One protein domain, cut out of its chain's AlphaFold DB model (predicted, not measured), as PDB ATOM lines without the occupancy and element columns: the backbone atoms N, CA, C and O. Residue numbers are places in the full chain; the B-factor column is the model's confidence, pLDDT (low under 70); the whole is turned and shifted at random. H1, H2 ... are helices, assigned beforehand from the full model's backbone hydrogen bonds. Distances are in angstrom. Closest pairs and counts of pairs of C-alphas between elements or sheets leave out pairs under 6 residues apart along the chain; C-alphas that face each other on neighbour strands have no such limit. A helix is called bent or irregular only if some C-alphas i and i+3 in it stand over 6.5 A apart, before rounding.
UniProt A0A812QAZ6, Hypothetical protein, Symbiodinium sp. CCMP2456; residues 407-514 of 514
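What this domain is: This is residues 407 to 514 of the 514 residues of the protein "Hypothetical protein" of Symbiodinium sp. CCMP2456 (UniProt A0A812QAZ6). A hairpin of two long helices, H2 and H3, makes one end of the model, with the short H1 across its open end; the short H4 lies near the middle, and H5 and H6 lie towards the other end, with H6 the farthest from the middle. H3 kinks sharply near residue 454, and residues 465 to 471 stick out as a free loop. The printed part has 108 residues with six named helices, H1 to H6 in chain order, and no named strand: the class is all helix. It is compact, with a radius of gyration of the C-alphas of 13.8 A and spans of 45 by 31 by 22 A.

How they stand to each other: Start at H3, residues 438 to 460, irregular, with C-alphas 453 and 456 9.5 A apart. Its residues 440 to 448 alone touch H2, residues 420 to 436, in a hairpin at a shallow tilt of 30 degrees, opposite ways; the closest C-alphas, of Gly 434 and Glu 441, are 4.5 A apart. Its residues 451 to 456 alone touch H1, residues 413 to 418, at a steep tilt of 60 degrees; the closest C-alphas are Ala 413 and Gly 455, 4.0 A. H4, residues 483 to 486, and H5, residues 500 to 505, only just touch, with 3 pairs of C-alphas within 8 A, closest Ala 484 and Ala 505, 5.9 A. H6, residues 508 to 512, touches no helix. Every O i to N i+4 pair is within hydrogen-bond range in H1 and H2, against 14 of 19 in H3, 1 of 2 in H5 and 0 of 1 in H6, where 1 of 2 O i to N i+3 pairs is; H4 is too short for an i+4 pair.

Where its parts are: Find C-alpha 438 at (-38.385, 25.238, 9.481); H3 spans 24.9 A from there to C-alpha 460. H2 spans 24.7 A, H5 9.3 A, H1 8.6 A, H6 7.6 A and H4 5.3 A. H6 ends at C-alpha 512, (-18.603, 31.409, -27.944).

The domain as a whole: The C-alphas farthest apart, Lys 438 and Thr 514, are 45.0 A apart. The printed part has no cut; the links H3 to H4 and H4 to H5 are long. Look for pLDDT under 70 at residues 466 to 470, 496 to 498 and 512 to 514.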
ATOM      1  N   SER A 407     -27.758  36.553 -21.937       92.88
ATOM      2  CA  SER A 407     -26.463  37.230 -22.027       92.88
ATOM      3  C   SER A 407     -25.423  36.573 -21.120       92.88
ATOM      4  O   SER A 407     -25.705  36.333 -19.949       92.88
ATOM      5  N   CYS A 408     -24.195  36.387 -21.610       92.75
ATOM      6  CA  CYS A 408     -23.077  35.907 -20.794       92.75
ATOM      7  C   CYS A 408     -22.449  37.021 -19.931       92.75
ATOM      8  O   CYS A 408     -21.260  37.302 -20.038       92.75
ATOM      9  N   GLN A 409     -23.264  37.716 -19.143       94.75
ATOM     10  CA  GLN A 409     -22.822  38.764 -18.222       94.75
ATOM     11  C   GLN A 409     -23.593  38.638 -16.918       94.75
ATOM     12  O   GLN A 409     -24.797  38.362 -16.941       94.75
ATOM     13  N   ASP A 410     -22.913  38.851 -15.796       95.75
ATOM     14  CA  ASP A 410     -23.574  38.860 -14.498       95.75
ATOM     15  C   ASP A 410     -24.577  40.010 -14.411       95.75
ATOM     16  O   ASP A 410     -24.280  41.171 -14.713       95.75
ATOM     17  N   ARG A 411     -25.790  39.701 -13.952       94.81
ATOM     18  CA  ARG A 411     -26.801  40.730 -13.708       94.81
ATOM     19  C   ARG A 411     -26.506  41.477 -12.410       94.81
ATOM     20  O   ARG A 411     -26.148  40.883 -11.393       94.81
ATOM     21  N   SER A 412     -26.699  42.796 -12.426       96.00
ATOM     22  CA  SER A 412     -26.532  43.615 -11.222       96.00
ATOM     23  C   SER A 412     -27.562  43.254 -10.146       96.00
ATOM     24  O   SER A 412     -28.659  42.778 -10.449       96.00
ATOM     25  N   ALA A 413     -27.242  43.528  -8.879       95.62
ATOM     26  CA  ALA A 413     -28.158  43.294  -7.761       95.62
ATOM     27  C   ALA A 413     -29.482  44.068  -7.925       95.62
ATOM     28  O   ALA A 413     -30.550  43.574  -7.566       95.62
ATOM     29  N   GLU A 414     -29.439  45.274  -8.495       96.25
ATOM     30  CA  GLU A 414     -30.622  46.075  -8.830       96.25
ATOM     31  C   GLU A 414     -31.474  45.384  -9.898       96.25
ATOM     32  O   GLU A 414     -32.690  45.287  -9.740       96.25
ATOM     33  N   SER A 415     -30.836  44.876 -10.959       96.06
ATOM     34  CA  SER A 415     -31.531  44.177 -12.041       96.06
ATOM     35  C   SER A 415     -32.161  42.875 -11.556       96.06
ATOM     36  O   SER A 415     -33.284  42.579 -11.947       96.06
ATOM     37  N   LEU A 416     -31.468  42.113 -10.705       95.06
ATOM     38  CA  LEU A 416     -31.981  40.861 -10.144       95.06
ATOM     39  C   LEU A 416     -33.178  41.105  -9.224       95.06
ATOM     40  O   LEU A 416     -34.189  40.420  -9.337       95.06
ATOM     41  N   ARG A 417     -33.114  42.120  -8.353       95.25
ATOM     42  CA  ARG A 417     -34.245  42.488  -7.483       95.25
ATOM     43  C   ARG A 417     -35.488  42.897  -8.270       95.25
ATOM     44  O   ARG A 417     -36.600  42.632  -7.818       95.25
ATOM     45  N   ALA A 418     -35.302  43.544  -9.418       96.44
ATOM     46  CA  ALA A 418     -36.391  43.954 -10.297       96.44
ATOM     47  C   ALA A 418     -36.928  42.813 -11.181       96.44
ATOM     48  O   ALA A 418     -37.996  42.969 -11.770       96.44
ATOM     49  N   ASP A 419     -36.220  41.684 -11.280       95.62
ATOM     50  CA  ASP A 419     -36.589  40.581 -12.161       95.62
ATOM     51  C   ASP A 419     -37.694  39.697 -11.535       95.62
ATOM     52  O   ASP A 419     -37.502  39.121 -10.456       95.62
ATOM     53  N   PRO A 420     -38.867  39.558 -12.181       95.75
ATOM     54  CA  PRO A 420     -39.950  38.724 -11.669       95.75
ATOM     55  C   PRO A 420     -39.598  37.235 -11.571       95.75
ATOM     56  O   PRO A 420     -40.002  36.584 -10.607       95.75
ATOM     57  N   ALA A 421     -38.837  36.696 -12.525       94.50
ATOM     58  CA  ALA A 421     -38.443  35.293 -12.552       94.50
ATOM     59  C   ALA A 421     -37.495  34.967 -11.399       94.50
ATOM     60  O   ALA A 421     -37.691  33.979 -10.695       94.50
ATOM     61  N   TRP A 422     -36.534  35.854 -11.135       95.25
ATOM     62  CA  TRP A 422     -35.633  35.724  -9.991       95.25
ATOM     63  C   TRP A 422     -36.390  35.697  -8.658       95.25
ATOM     64  O   TRP A 422     -36.161  34.844  -7.798       95.25
ATOM     65  N   ASN A 423     -37.342  36.618  -8.488       95.50
ATOM     66  CA  ASN A 423     -38.176  36.670  -7.291       95.50
ATOM     67  C   ASN A 423     -39.064  35.425  -7.148       95.50
ATOM     68  O   ASN A 423     -39.242  34.923  -6.031       95.50
ATOM     69  N   ARG A 424     -39.585  34.910  -8.267       95.12
ATOM     70  CA  ARG A 424     -40.375  33.679  -8.312       95.12
ATOM     71  C   ARG A 424     -39.545  32.462  -7.904       95.12
ATOM     72  O   ARG A 424     -39.978  31.770  -6.982       95.12
ATOM     73  N   GLU A 425     -38.337  32.258  -8.443       94.06
ATOM     74  CA  GLU A 425     -37.468  31.133  -8.039       94.06
ATOM     75  C   GLU A 425     -37.213  31.131  -6.531       94.06
ATOM     76  O   GLU A 425     -37.335  30.094  -5.877       94.06
ATOM     77  N   TRP A 426     -36.926  32.300  -5.950       95.38
ATOM     78  CA  TRP A 426     -36.722  32.421  -4.508       95.38
ATOM     79  C   TRP A 426     -37.983  32.133  -3.693       95.38
ATOM     80  O   TRP A 426     -37.887  31.540  -2.620       95.38
ATOM     81  N   SER A 427     -39.165  32.536  -4.168       94.94
ATOM     82  CA  SER A 427     -40.423  32.202  -3.488       94.94
ATOM     83  C   SER A 427     -40.681  30.692  -3.468       94.94
ATOM     84  O   SER A 427     -40.991  30.142  -2.408       94.94
ATOM     85  N   ILE A 428     -40.452  30.009  -4.595       94.19
ATOM     86  CA  ILE A 428     -40.610  28.556  -4.711       94.19
ATOM     87  C   ILE A 428     -39.553  27.837  -3.868       94.19
ATOM     88  O   ILE A 428     -39.885  26.897  -3.147       94.19
ATOM     89  N   ASN A 429     -38.300  28.302  -3.885       94.12
ATOM     90  CA  ASN A 429     -37.226  27.768  -3.048       94.12
ATOM     91  C   ASN A 429     -37.592  27.823  -1.559       94.12
ATOM     92  O   ASN A 429     -37.482  26.809  -0.873       94.12
ATOM     93  N   LEU A 430     -38.066  28.969  -1.059       94.50
ATOM     94  CA  LEU A 430     -38.442  29.105   0.350       94.50
ATOM     95  C   LEU A 430     -39.625  28.203   0.719       94.50
ATOM     96  O   LEU A 430     -39.581  27.548   1.761       94.50
ATOM     97  N   ALA A 431     -40.644  28.114  -0.142       89.50
ATOM     98  CA  ALA A 431     -41.774  27.210   0.066       89.50
ATOM     99  C   ALA A 431     -41.327  25.737   0.090       89.50
ATOM    100  O   ALA A 431     -41.727  24.969   0.969       89.50
ATOM    101  N   TYR A 432     -40.449  25.350  -0.838       86.94
ATOM    102  CA  TYR A 432     -39.890  24.004  -0.928       86.94
ATOM    103  C   TYR A 432     -39.030  23.655   0.297       86.94
ATOM    104  O   TYR A 432     -39.223  22.613   0.922       86.94
ATOM    105  N   MET A 433     -38.120  24.543   0.698       85.69
ATOM    106  CA  MET A 433     -37.238  24.331   1.850       85.69
ATOM    107  C   MET A 433     -38.005  24.340   3.177       85.69
ATOM    108  O   MET A 433     -37.693  23.543   4.064       85.69
ATOM    109  N   GLY A 434     -39.034  25.184   3.303       85.06
ATOM    110  CA  GLY A 434     -39.912  25.225   4.475       85.06
ATOM    111  C   GLY A 434     -40.719  23.948   4.678       85.06
ATOM    112  O   GLY A 434     -40.883  23.517   5.820       85.06
ATOM    113  N   ARG A 435     -41.122  23.279   3.587       82.44
ATOM    114  CA  ARG A 435     -41.731  21.941   3.649       82.44
ATOM    115  C   ARG A 435     -40.775  20.907   4.248       82.44
ATOM    116  O   ARG A 435     -41.211  20.054   5.016       82.44
ATOM    117  N   LEU A 436     -39.485  20.975   3.913       77.88
ATOM    118  CA  LEU A 436     -38.487  20.024   4.414       77.88
ATOM    119  C   LEU A 436     -38.141  20.272   5.886       77.88
ATOM    120  O   LEU A 436     -38.052  19.326   6.666       77.88
ATOM    121  N   SER A 437     -37.920  21.530   6.282       85.19
ATOM    122  CA  SER A 437     -37.820  21.902   7.696       85.19
ATOM    123  C   SER A 437     -37.890  23.413   7.912       85.19
ATOM    124  O   SER A 437     -37.358  24.204   7.129       85.19
ATOM    125  N   LYS A 438     -38.390  23.823   9.083       85.38
ATOM    126  CA  LYS A 438     -38.385  25.238   9.481       85.38
ATOM    127  C   LYS A 438     -36.973  25.829   9.594       85.38
ATOM    128  O   LYS A 438     -36.769  27.009   9.330       85.38
ATOM    129  N   ARG A 439     -35.982  25.011   9.968       85.94
ATOM    130  CA  ARG A 439     -34.575  25.436  10.056       85.94
ATOM    131  C   ARG A 439     -34.000  25.777   8.680       85.94
ATOM    132  O   ARG A 439     -33.275  26.763   8.566       85.94
ATOM    133  N   LEU A 440     -34.325  24.983   7.658       83.81
ATOM    134  CA  LEU A 440     -33.922  25.260   6.280       83.81
ATOM    135  C   LEU A 440     -34.600  26.526   5.759       83.81
ATOM    136  O   LEU A 440     -33.915  27.354   5.177       83.81
ATOM    137  N   GLU A 441     -35.888  26.736   6.038       89.06
ATOM    138  CA  GLU A 441     -36.583  27.982   5.674       89.06
ATOM    139  C   GLU A 441     -35.848  29.228   6.191       89.06
ATOM    140  O   GLU A 441     -35.579  30.154   5.430       89.06
ATOM    141  N   VAL A 442     -35.459  29.228   7.472       89.75
ATOM    142  CA  VAL A 442     -34.726  30.346   8.092       89.75
ATOM    143  C   VAL A 442     -33.358  30.543   7.437       89.75
ATOM    144  O   VAL A 442     -32.984  31.671   7.123       89.75
ATOM    145  N   TYR A 443     -32.622  29.456   7.194       90.00
ATOM    146  CA  TYR A 443     -31.319  29.522   6.532       90.00
ATOM    147  C   TYR A 443     -31.430  30.069   5.102       90.00
ATOM    148  O   TYR A 443     -30.737  31.022   4.758       90.00
ATOM    149  N   TYR A 444     -32.338  29.528   4.286       91.69
ATOM    150  CA  TYR A 444     -32.532  29.975   2.904       91.69
ATOM    151  C   TYR A 444     -33.133  31.379   2.814       91.69
ATOM    152  O   TYR A 444     -32.877  32.074   1.837       91.69
ATOM    153  N   THR A 445     -33.847  31.846   3.843       95.12
ATOM    154  CA  THR A 445     -34.263  33.256   3.944       95.12
ATOM    155  C   THR A 445     -33.042  34.168   4.067       95.12
ATOM    156  O   THR A 445     -32.906  35.106   3.290       95.12
ATOM    157  N   ALA A 446     -32.096  33.844   4.956       93.88
ATOM    158  CA  ALA A 446     -30.857  34.613   5.086       93.88
ATOM    159  C   ALA A 446     -29.996  34.561   3.808       93.88
ATOM    160  O   ALA A 446     -29.388  35.558   3.423       93.88
ATOM    161  N   VAL A 447     -29.967  33.409   3.128       92.75
ATOM    162  CA  VAL A 447     -29.295  33.267   1.828       92.75
ATOM    163  C   VAL A 447     -29.970  34.135   0.762       92.75
ATOM    164  O   VAL A 447     -29.281  34.872   0.060       92.75
ATOM    165  N   LYS A 448     -31.303  34.104   0.661       94.94
ATOM    166  CA  LYS A 448     -32.061  34.970  -0.249       94.94
ATOM    167  C   LYS A 448     -31.733  36.439  -0.000       94.94
ATOM    168  O   LYS A 448     -31.427  37.149  -0.952       94.94
ATOM    169  N   ASP A 449     -31.770  36.891   1.251       95.75
ATOM    170  CA  ASP A 449     -31.500  38.289   1.605       95.75
ATOM    171  C   ASP A 449     -30.088  38.718   1.186       95.75
ATOM    172  O   ASP A 449     -29.894  39.811   0.651       95.75
ATOM    173  N   LEU A 450     -29.108  37.825   1.346       94.88
ATOM    174  CA  LEU A 450     -27.747  38.037   0.869       94.88
ATOM    175  C   LEU A 450     -27.689  38.181  -0.661       94.88
ATOM    176  O   LEU A 450     -27.053  39.111  -1.154       94.88
ATOM    177  N   PHE A 451     -28.364  37.309  -1.414       94.81
ATOM    178  CA  PHE A 451     -28.438  37.407  -2.876       94.81
ATOM    179  C   PHE A 451     -29.189  38.657  -3.347       94.81
ATOM    180  O   PHE A 451     -28.790  39.277  -4.332       94.81
ATOM    181  N   MET A 452     -30.234  39.077  -2.634       95.00
ATOM    182  CA  MET A 452     -30.956  40.315  -2.938       95.00
ATOM    183  C   MET A 452     -30.100  41.559  -2.672       95.00
ATOM    184  O   MET A 452     -30.248  42.559  -3.373       95.00
ATOM    185  N   ALA A 453     -29.194  41.512  -1.691       95.50
ATOM    186  CA  ALA A 453     -28.306  42.624  -1.364       95.50
ATOM    187  C   ALA A 453     -27.055  42.686  -2.257       95.50
ATOM    188  O   ALA A 453     -26.693  43.761  -2.728       95.50
ATOM    189  N   ALA A 454     -26.387  41.551  -2.473       95.50
ATOM    190  CA  ALA A 454     -25.079  41.485  -3.126       95.50
ATOM    191  C   ALA A 454     -25.126  41.003  -4.589       95.50
ATOM    192  O   ALA A 454     -24.105  41.053  -5.277       95.50
ATOM    193  N   GLY A 455     -26.277  40.534  -5.082       95.75
ATOM    194  CA  GLY A 455     -26.401  39.957  -6.422       95.75
ATOM    195  C   GLY A 455     -25.489  38.741  -6.600       95.75
ATOM    196  O   GLY A 455     -25.326  37.932  -5.686       95.75
ATOM    197  N   CYS A 456     -24.846  38.629  -7.763       95.75
ATOM    198  CA  CYS A 456     -23.960  37.510  -8.093       95.75
ATOM    199  C   CYS A 456     -22.745  37.373  -7.158       95.75
ATOM    200  O   CYS A 456     -22.282  36.260  -6.913       95.75
ATOM    201  N   ALA A 457     -22.286  38.464  -6.531       95.06
ATOM    202  CA  ALA A 457     -21.174  38.420  -5.579       95.06
ATOM    203  C   ALA A 457     -21.472  37.558  -4.335       95.06
ATOM    204  O   ALA A 457     -20.542  37.078  -3.681       95.06
ATOM    205  N   ALA A 458     -22.753  37.312  -4.028       94.50
ATOM    206  CA  ALA A 458     -23.176  36.454  -2.923       94.50
ATOM    207  C   ALA A 458     -22.662  35.010  -3.042       94.50
ATOM    208  O   ALA A 458     -22.435  34.383  -2.010       94.50
ATOM    209  N   ILE A 459     -22.417  34.501  -4.258       91.94
ATOM    210  CA  ILE A 459     -21.937  33.126  -4.511       91.94
ATOM    211  C   ILE A 459     -20.624  32.836  -3.767       91.94
ATOM    212  O   ILE A 459     -20.399  31.726  -3.289       91.94
ATOM    213  N   ASN A 460     -19.771  33.848  -3.605       89.94
ATOM    214  CA  ASN A 460     -18.477  33.712  -2.933       89.94
ATOM    215  C   ASN A 460     -18.542  33.994  -1.423       89.94
ATOM    216  O   ASN A 460     -17.511  34.035  -0.751       89.94
ATOM    217  N   HIS A 461     -19.732  34.223  -0.867       91.56
ATOM    218  CA  HIS A 461     -19.872  34.625   0.525       91.56
ATOM    219  C   HIS A 461     -19.729  33.430   1.489       91.56
ATOM    220  O   HIS A 461     -20.381  32.404   1.281       91.56
ATOM    221  N   PRO A 462     -18.990  33.559   2.611       86.50
ATOM    222  CA  PRO A 462     -18.754  32.458   3.553       86.50
ATOM    223  C   PRO A 462     -20.018  31.813   4.139       86.50
ATOM    224  O   PRO A 462     -19.992  30.640   4.493       86.50
ATOM    225  N   LEU A 463     -21.137  32.549   4.224       82.44
ATOM    226  CA  LEU A 463     -22.418  32.000   4.705       82.44
ATOM    227  C   LEU A 463     -22.936  30.828   3.863       82.44
ATOM    228  O   LEU A 463     -23.685  30.015   4.390       82.44
ATOM    229  N   LEU A 464     -22.541  30.733   2.589       82.12
ATOM    230  CA  LEU A 464     -22.928  29.633   1.704       82.12
ATOM    231  C   LEU A 464     -22.121  28.347   1.949       82.12
ATOM    232  O   LEU A 464     -22.519  27.283   1.481       82.12
ATOM    233  N   TRP A 465     -21.027  28.437   2.712       72.50
ATOM    234  CA  TRP A 465     -20.079  27.359   2.993       72.50
ATOM    235  C   TRP A 465     -20.288  26.825   4.419       72.50
ATOM    236  O   TRP A 465     -19.446  26.977   5.303       72.50
ATOM    237  N   HIS A 466     -21.457  26.230   4.680       66.06
ATOM    238  CA  HIS A 466     -21.759  25.608   5.973       66.06
ATOM    239  C   HIS A 466     -21.338  24.122   5.978       66.06
ATOM    240  O   HIS A 466     -21.695  23.394   5.047       66.06
ATOM    241  N   PRO A 467     -20.674  23.609   7.038       53.16
ATOM    242  CA  PRO A 467     -20.379  22.180   7.171       53.16
ATOM    243  C   PRO A 467     -21.668  21.350   7.052       53.16
ATOM    244  O   PRO A 467     -22.600  21.541   7.837       53.16
ATOM    245  N   GLY A 468     -21.747  20.474   6.046       61.06
ATOM    246  CA  GLY A 468     -22.934  19.659   5.735       61.06
ATOM    247  C   GLY A 468     -23.788  20.138   4.550       61.06
ATOM    248  O   GLY A 468     -24.669  19.399   4.119       61.06
ATOM    249  N   PHE A 469     -23.513  21.322   3.991       64.75
ATOM    250  CA  PHE A 469     -24.170  21.860   2.790       64.75
ATOM    251  C   PHE A 469     -23.166  22.393   1.762       64.75
ATOM    252  O   PHE A 469     -23.529  23.237   0.948       64.75
ATOM    253  N   ASP A 470     -21.923  21.905   1.805       64.62
ATOM    254  CA  ASP A 470     -20.880  22.275   0.849       64.62
ATOM    255  C   ASP A 470     -21.293  21.796  -0.546       64.62
ATOM    256  O   ASP A 470     -21.253  20.603  -0.868       64.62
ATOM    257  N   ARG A 471     -21.865  22.720  -1.315       73.25
ATOM    258  CA  ARG A 471     -22.492  22.466  -2.606       73.25
ATOM    259  C   ARG A 471     -22.133  23.595  -3.541       73.25
ATOM    260  O   ARG A 471     -22.091  24.764  -3.165       73.25
ATOM    261  N   ASP A 472     -21.915  23.214  -4.782       85.44
ATOM    262  CA  ASP A 472     -21.645  24.145  -5.851       85.44
ATOM    263  C   ASP A 472     -22.942  24.831  -6.291       85.44
ATOM    264  O   ASP A 472     -23.769  24.228  -6.969       85.44
ATOM    265  N   TRP A 473     -23.131  26.089  -5.893       88.00
ATOM    266  CA  TRP A 473     -24.328  26.874  -6.220       88.00
ATOM    267  C   TRP A 473     -24.450  27.188  -7.717       88.00
ATOM    268  O   TRP A 473     -25.506  27.608  -8.170       88.00
ATOM    269  N   CYS A 474     -23.396  26.956  -8.496       90.25
ATOM    270  CA  CYS A 474     -23.411  27.104  -9.947       90.25
ATOM    271  C   CYS A 474     -23.768  25.810 -10.685       90.25
ATOM    272  O   CYS A 474     -23.781  25.793 -11.915       90.25
ATOM    273  N   VAL A 475     -24.035  24.723  -9.957       87.56
ATOM    274  CA  VAL A 475     -24.543  23.470 -10.515       87.56
ATOM    275  C   VAL A 475     -26.037  23.389 -10.244       87.56
ATOM    276  O   VAL A 475     -26.502  23.669  -9.139       87.56
ATOM    277  N   GLU A 476     -26.793  22.996 -11.263       81.31
ATOM    278  CA  GLU A 476     -28.226  22.804 -11.120       81.31
ATOM    279  C   GLU A 476     -28.526  21.687 -10.111       81.31
ATOM    280  O   GLU A 476     -27.975  20.586 -10.177       81.31
ATOM    281  N   ALA A 477     -29.413  21.978  -9.165       82.69
ATOM    282  CA  ALA A 477     -29.874  21.021  -8.176       82.69
ATOM    283  C   ALA A 477     -31.350  21.264  -7.868       82.69
ATOM    284  O   ALA A 477     -31.824  22.401  -7.858       82.69
ATOM    285  N   ARG A 478     -32.076  20.184  -7.569       81.56
ATOM    286  CA  ARG A 478     -33.503  20.253  -7.253       81.56
ATOM    287  C   ARG A 478     -33.763  21.231  -6.108       81.56
ATOM    288  O   ARG A 478     -33.173  21.118  -5.031       81.56
ATOM    289  N   GLY A 479     -34.675  22.172  -6.342       81.19
ATOM    290  CA  GLY A 479     -35.057  23.169  -5.349       81.19
ATOM    291  C   GLY A 479     -33.988  24.229  -5.078       81.19
ATOM    292  O   GLY A 479     -34.129  24.942  -4.092       81.19
ATOM    293  N   ILE A 480     -32.945  24.360  -5.905       85.62
ATOM    294  CA  ILE A 480     -31.932  25.426  -5.822       85.62
ATOM    295  C   ILE A 480     -32.038  26.341  -7.052       85.62
ATOM    296  O   ILE A 480     -32.055  25.812  -8.164       85.62
ATOM    297  N   PRO A 481     -32.109  27.679  -6.880       87.88
ATOM    298  CA  PRO A 481     -32.184  28.624  -7.995       87.88
ATOM    299  C   PRO A 481     -31.088  28.411  -9.043       87.88
ATOM    300  O   PRO A 481     -29.982  27.967  -8.729       87.88
ATOM    301  N   LYS A 482     -31.371  28.753 -10.298       89.94
ATOM    302  CA  LYS A 482     -30.466  28.488 -11.426       89.94
ATOM    303  C   LYS A 482     -29.420  29.586 -11.587       89.94
ATOM    304  O   LYS A 482     -29.410  30.326 -12.570       89.94
ATOM    305  N   PHE A 483     -28.507  29.697 -10.626       93.12
ATOM    306  CA  PHE A 483     -27.555  30.813 -10.561       93.12
ATOM    307  C   PHE A 483     -26.706  30.986 -11.825       93.12
ATOM    308  O   PHE A 483     -26.452  32.120 -12.208       93.12
ATOM    309  N   ALA A 484     -26.321  29.909 -12.516       92.75
ATOM    310  CA  ALA A 484     -25.518  30.000 -13.738       92.75
ATOM    311  C   ALA A 484     -26.220  30.743 -14.898       92.75
ATOM    312  O   ALA A 484     -25.535  31.295 -15.756       92.75
ATOM    313  N   LEU A 485     -27.559  30.811 -14.909       93.44
ATOM    314  CA  LEU A 485     -28.321  31.572 -15.909       93.44
ATOM    315  C   LEU A 485     -28.382  33.075 -15.595       93.44
ATOM    316  O   LEU A 485     -28.457  33.896 -16.504       93.44
ATOM    317  N   PHE A 486     -28.331  33.440 -14.312       95.00
ATOM    318  CA  PHE A 486     -28.401  34.831 -13.844       95.00
ATOM    319  C   PHE A 486     -27.016  35.459 -13.600       95.00
ATOM    320  O   PHE A 486     -26.862  36.678 -13.699       95.00
ATOM    321  N   CYS A 487     -26.033  34.620 -13.272       95.44
ATOM    322  CA  CYS A 487     -24.675  34.965 -12.855       95.44
ATOM    323  C   CYS A 487     -23.612  34.119 -13.591       95.44
ATOM    324  O   CYS A 487     -22.823  33.410 -12.947       95.44
ATOM    325  N   PRO A 488     -23.603  34.119 -14.936       94.06
ATOM    326  CA  PRO A 488     -22.726  33.255 -15.718       94.06
ATOM    327  C   PRO A 488     -21.228  33.549 -15.527       94.06
ATOM    328  O   PRO A 488     -20.421  32.618 -15.579       94.06
ATOM    329  N   GLU A 489     -20.817  34.797 -15.290       93.62
ATOM    330  CA  GLU A 489     -19.404  35.155 -15.115       93.62
ATOM    331  C   GLU A 489     -18.892  34.697 -13.751       93.62
ATOM    332  O   GLU A 489     -17.878  33.996 -13.688       93.62
ATOM    333  N   THR A 490     -19.619  35.001 -12.668       93.56
ATOM    334  CA  THR A 490     -19.259  34.519 -11.323       93.56
ATOM    335  C   THR A 490     -19.265  32.988 -11.258       93.56
ATOM    336  O   THR A 490     -18.417  32.394 -10.590       93.56
ATOM    337  N   CYS A 491     -20.159  32.327 -12.001       92.25
ATOM    338  CA  CYS A 491     -20.175  30.868 -12.118       92.25
ATOM    339  C   CYS A 491     -19.087  30.280 -13.031       92.25
ATOM    340  O   CYS A 491     -18.884  29.060 -13.050       92.25
ATOM    341  N   GLY A 492     -18.337  31.127 -13.740       92.00
ATOM    342  CA  GLY A 492     -17.219  30.722 -14.585       92.00
ATOM    343  C   GLY A 492     -17.641  30.097 -15.915       92.00
ATOM    344  O   GLY A 492     -16.893  29.283 -16.459       92.00
ATOM    345  N   CYS A 493     -18.806  30.461 -16.453       90.88
ATOM    346  CA  CYS A 493     -19.344  29.915 -17.699       90.88
ATOM    347  C   CYS A 493     -18.501  30.236 -18.940       90.88
ATOM    348  O   CYS A 493     -18.522  29.469 -19.899       90.88
ATOM    349  N   ALA A 494     -17.715  31.315 -18.909       85.44
ATOM    350  CA  ALA A 494     -16.754  31.653 -19.962       85.44
ATOM    351  C   ALA A 494     -15.396  30.927 -19.814       85.44
ATOM    352  O   ALA A 494     -14.541  31.008 -20.690       85.44
ATOM    353  N   SER A 495     -15.150  30.230 -18.696       79.75
ATOM    354  CA  SER A 495     -13.860  29.589 -18.426       79.75
ATOM    355  C   SER A 495     -13.816  28.143 -18.918       79.75
ATOM    356  O   SER A 495     -14.595  27.287 -18.488       79.75
ATOM    357  N   ASN A 496     -12.789  27.826 -19.714       68.62
ATOM    358  CA  ASN A 496     -12.442  26.461 -20.122       68.62
ATOM    359  C   ASN A 496     -12.011  25.549 -18.956       68.62
ATOM    360  O   ASN A 496     -11.818  24.350 -19.163       68.62
ATOM    361  N   SER A 497     -11.861  26.085 -17.742       64.19
ATOM    362  CA  SER A 497     -11.490  25.338 -16.532       64.19
ATOM    363  C   SER A 497     -12.691  24.903 -15.683       64.19
ATOM    364  O   SER A 497     -12.503  24.245 -14.662       64.19
ATOM    365  N   SER A 498     -13.921  25.237 -16.082       68.69
ATOM    366  CA  SER A 498     -15.137  24.802 -15.384       68.69
ATOM    367  C   SER A 498     -15.329  23.279 -15.481       68.69
ATOM    368  O   SER A 498     -15.128  22.675 -16.542       68.69
ATOM    369  N   SER A 499     -15.721  22.647 -14.366       73.00
ATOM    370  CA  SER A 499     -16.084  21.224 -14.310       73.00
ATOM    371  C   SER A 499     -17.265  20.917 -15.234       73.00
ATOM    372  O   SER A 499     -18.145  21.761 -15.399       73.00
ATOM    373  N   GLY A 500     -17.338  19.695 -15.779       73.38
ATOM    374  CA  GLY A 500     -18.375  19.302 -16.748       73.38
ATOM    375  C   GLY A 500     -19.817  19.590 -16.302       73.38
ATOM    376  O   GLY A 500     -20.619  20.029 -17.118       73.38
ATOM    377  N   LEU A 501     -20.120  19.446 -15.006       77.12
ATOM    378  CA  LEU A 501     -21.444  19.738 -14.435       77.12
ATOM    379  C   LEU A 501     -21.800  21.234 -14.433       77.12
ATOM    380  O   LEU A 501     -22.946  21.583 -14.683       77.12
ATOM    381  N   ARG A 502     -20.826  22.133 -14.217       81.62
ATOM    382  CA  ARG A 502     -21.060  23.588 -14.307       81.62
ATOM    383  C   ARG A 502     -21.358  24.005 -15.741       81.62
ATOM    384  O   ARG A 502     -22.264  24.792 -15.968       81.62
ATOM    385  N   ARG A 503     -20.636  23.438 -16.717       81.06
ATOM    386  CA  ARG A 503     -20.855  23.753 -18.141       81.06
ATOM    387  C   ARG A 503     -22.253  23.393 -18.622       81.06
ATOM    388  O   ARG A 503     -22.770  24.088 -19.481       81.06
ATOM    389  N   GLN A 504     -22.853  22.334 -18.077       83.94
ATOM    390  CA  GLN A 504     -24.221  21.935 -18.421       83.94
ATOM    391  C   GLN A 504     -25.272  22.946 -17.937       83.94
ATOM    392  O   GLN A 504     -26.299  23.090 -18.586       83.94
ATOM    393  N   ALA A 505     -25.004  23.661 -16.840       86.44
ATOM    394  CA  ALA A 505     -25.898  24.689 -16.303       86.44
ATOM    395  C   ALA A 505     -25.695  26.076 -16.947       86.44
ATOM    396  O   ALA A 505     -26.482  26.991 -16.710       86.44
ATOM    397  N   CYS A 506     -24.631  26.254 -17.735       91.00
ATOM    398  CA  CYS A 506     -24.265  27.535 -18.322       91.00
ATOM    399  C   CYS A 506     -25.044  27.847 -19.609       91.00
ATOM    400  O   CYS A 506     -25.283  26.946 -20.417       91.00
ATOM    401  N   PRO A 507     -25.355  29.130 -19.870       91.75
ATOM    402  CA  PRO A 507     -25.919  29.550 -21.143       91.75
ATOM    403  C   PRO A 507     -25.003  29.181 -22.323       91.75
ATOM    404  O   PRO A 507     -23.789  29.407 -22.255       91.75
ATOM    405  N   PRO A 508     -25.549  28.683 -23.445       89.31
ATOM    406  CA  PRO A 508     -24.761  28.342 -24.626       89.31
ATOM    407  C   PRO A 508     -24.075  29.571 -25.236       89.31
ATOM    408  O   PRO A 508     -22.995  29.444 -25.810       89.31
ATOM    409  N   SER A 509     -24.627  30.773 -25.049       88.88
ATOM    410  CA  SER A 509     -24.014  32.043 -25.463       88.88
ATOM    411  C   SER A 509     -22.612  32.252 -24.861       88.88
ATOM    412  O   SER A 509     -21.734  32.801 -25.528       88.88
ATOM    413  N   CYS A 510     -22.347  31.727 -23.658       88.19
ATOM    414  CA  CYS A 510     -21.046  31.812 -22.988       88.19
ATOM    415  C   CYS A 510     -19.948  30.955 -23.628       88.19
ATOM    416  O   CYS A 510     -18.767  31.235 -23.444       88.19
ATOM    417  N   SER A 511     -20.323  29.927 -24.396       74.56
ATOM    418  CA  SER A 511     -19.376  29.000 -25.030       74.56
ATOM    419  C   SER A 511     -18.687  29.568 -26.276       74.56
ATOM    420  O   SER A 511     -17.740  28.972 -26.776       74.56
ATOM    421  N   SER A 512     -19.143  30.731 -26.759       58.84
ATOM    422  CA  SER A 512     -18.603  31.409 -27.944       58.84
ATOM    423  C   SER A 512     -17.462  32.394 -27.643       58.84
ATOM    424  O   SER A 512     -16.832  32.894 -28.572       58.84
ATOM    425  N   PHE A 513     -17.151  32.640 -26.364       51.19
ATOM    426  CA  PHE A 513     -15.976  33.410 -25.936       51.19
ATOM    427  C   PHE A 513     -14.744  32.496 -25.835       51.19
ATOM    428  O   PHE A 513     -14.245  32.214 -24.746       51.19
ATOM    429  N   THR A 514     -14.263  32.012 -26.980       40.16
ATOM    430  CA  THR A 514     -12.941  31.372 -27.124       40.16
ATOM    431  C   THR A 514     -12.108  32.081 -28.164       40.16
ATOM    432  O   THR A 514     -12.663  32.322 -29.260       40.16
TER     433      THR A 514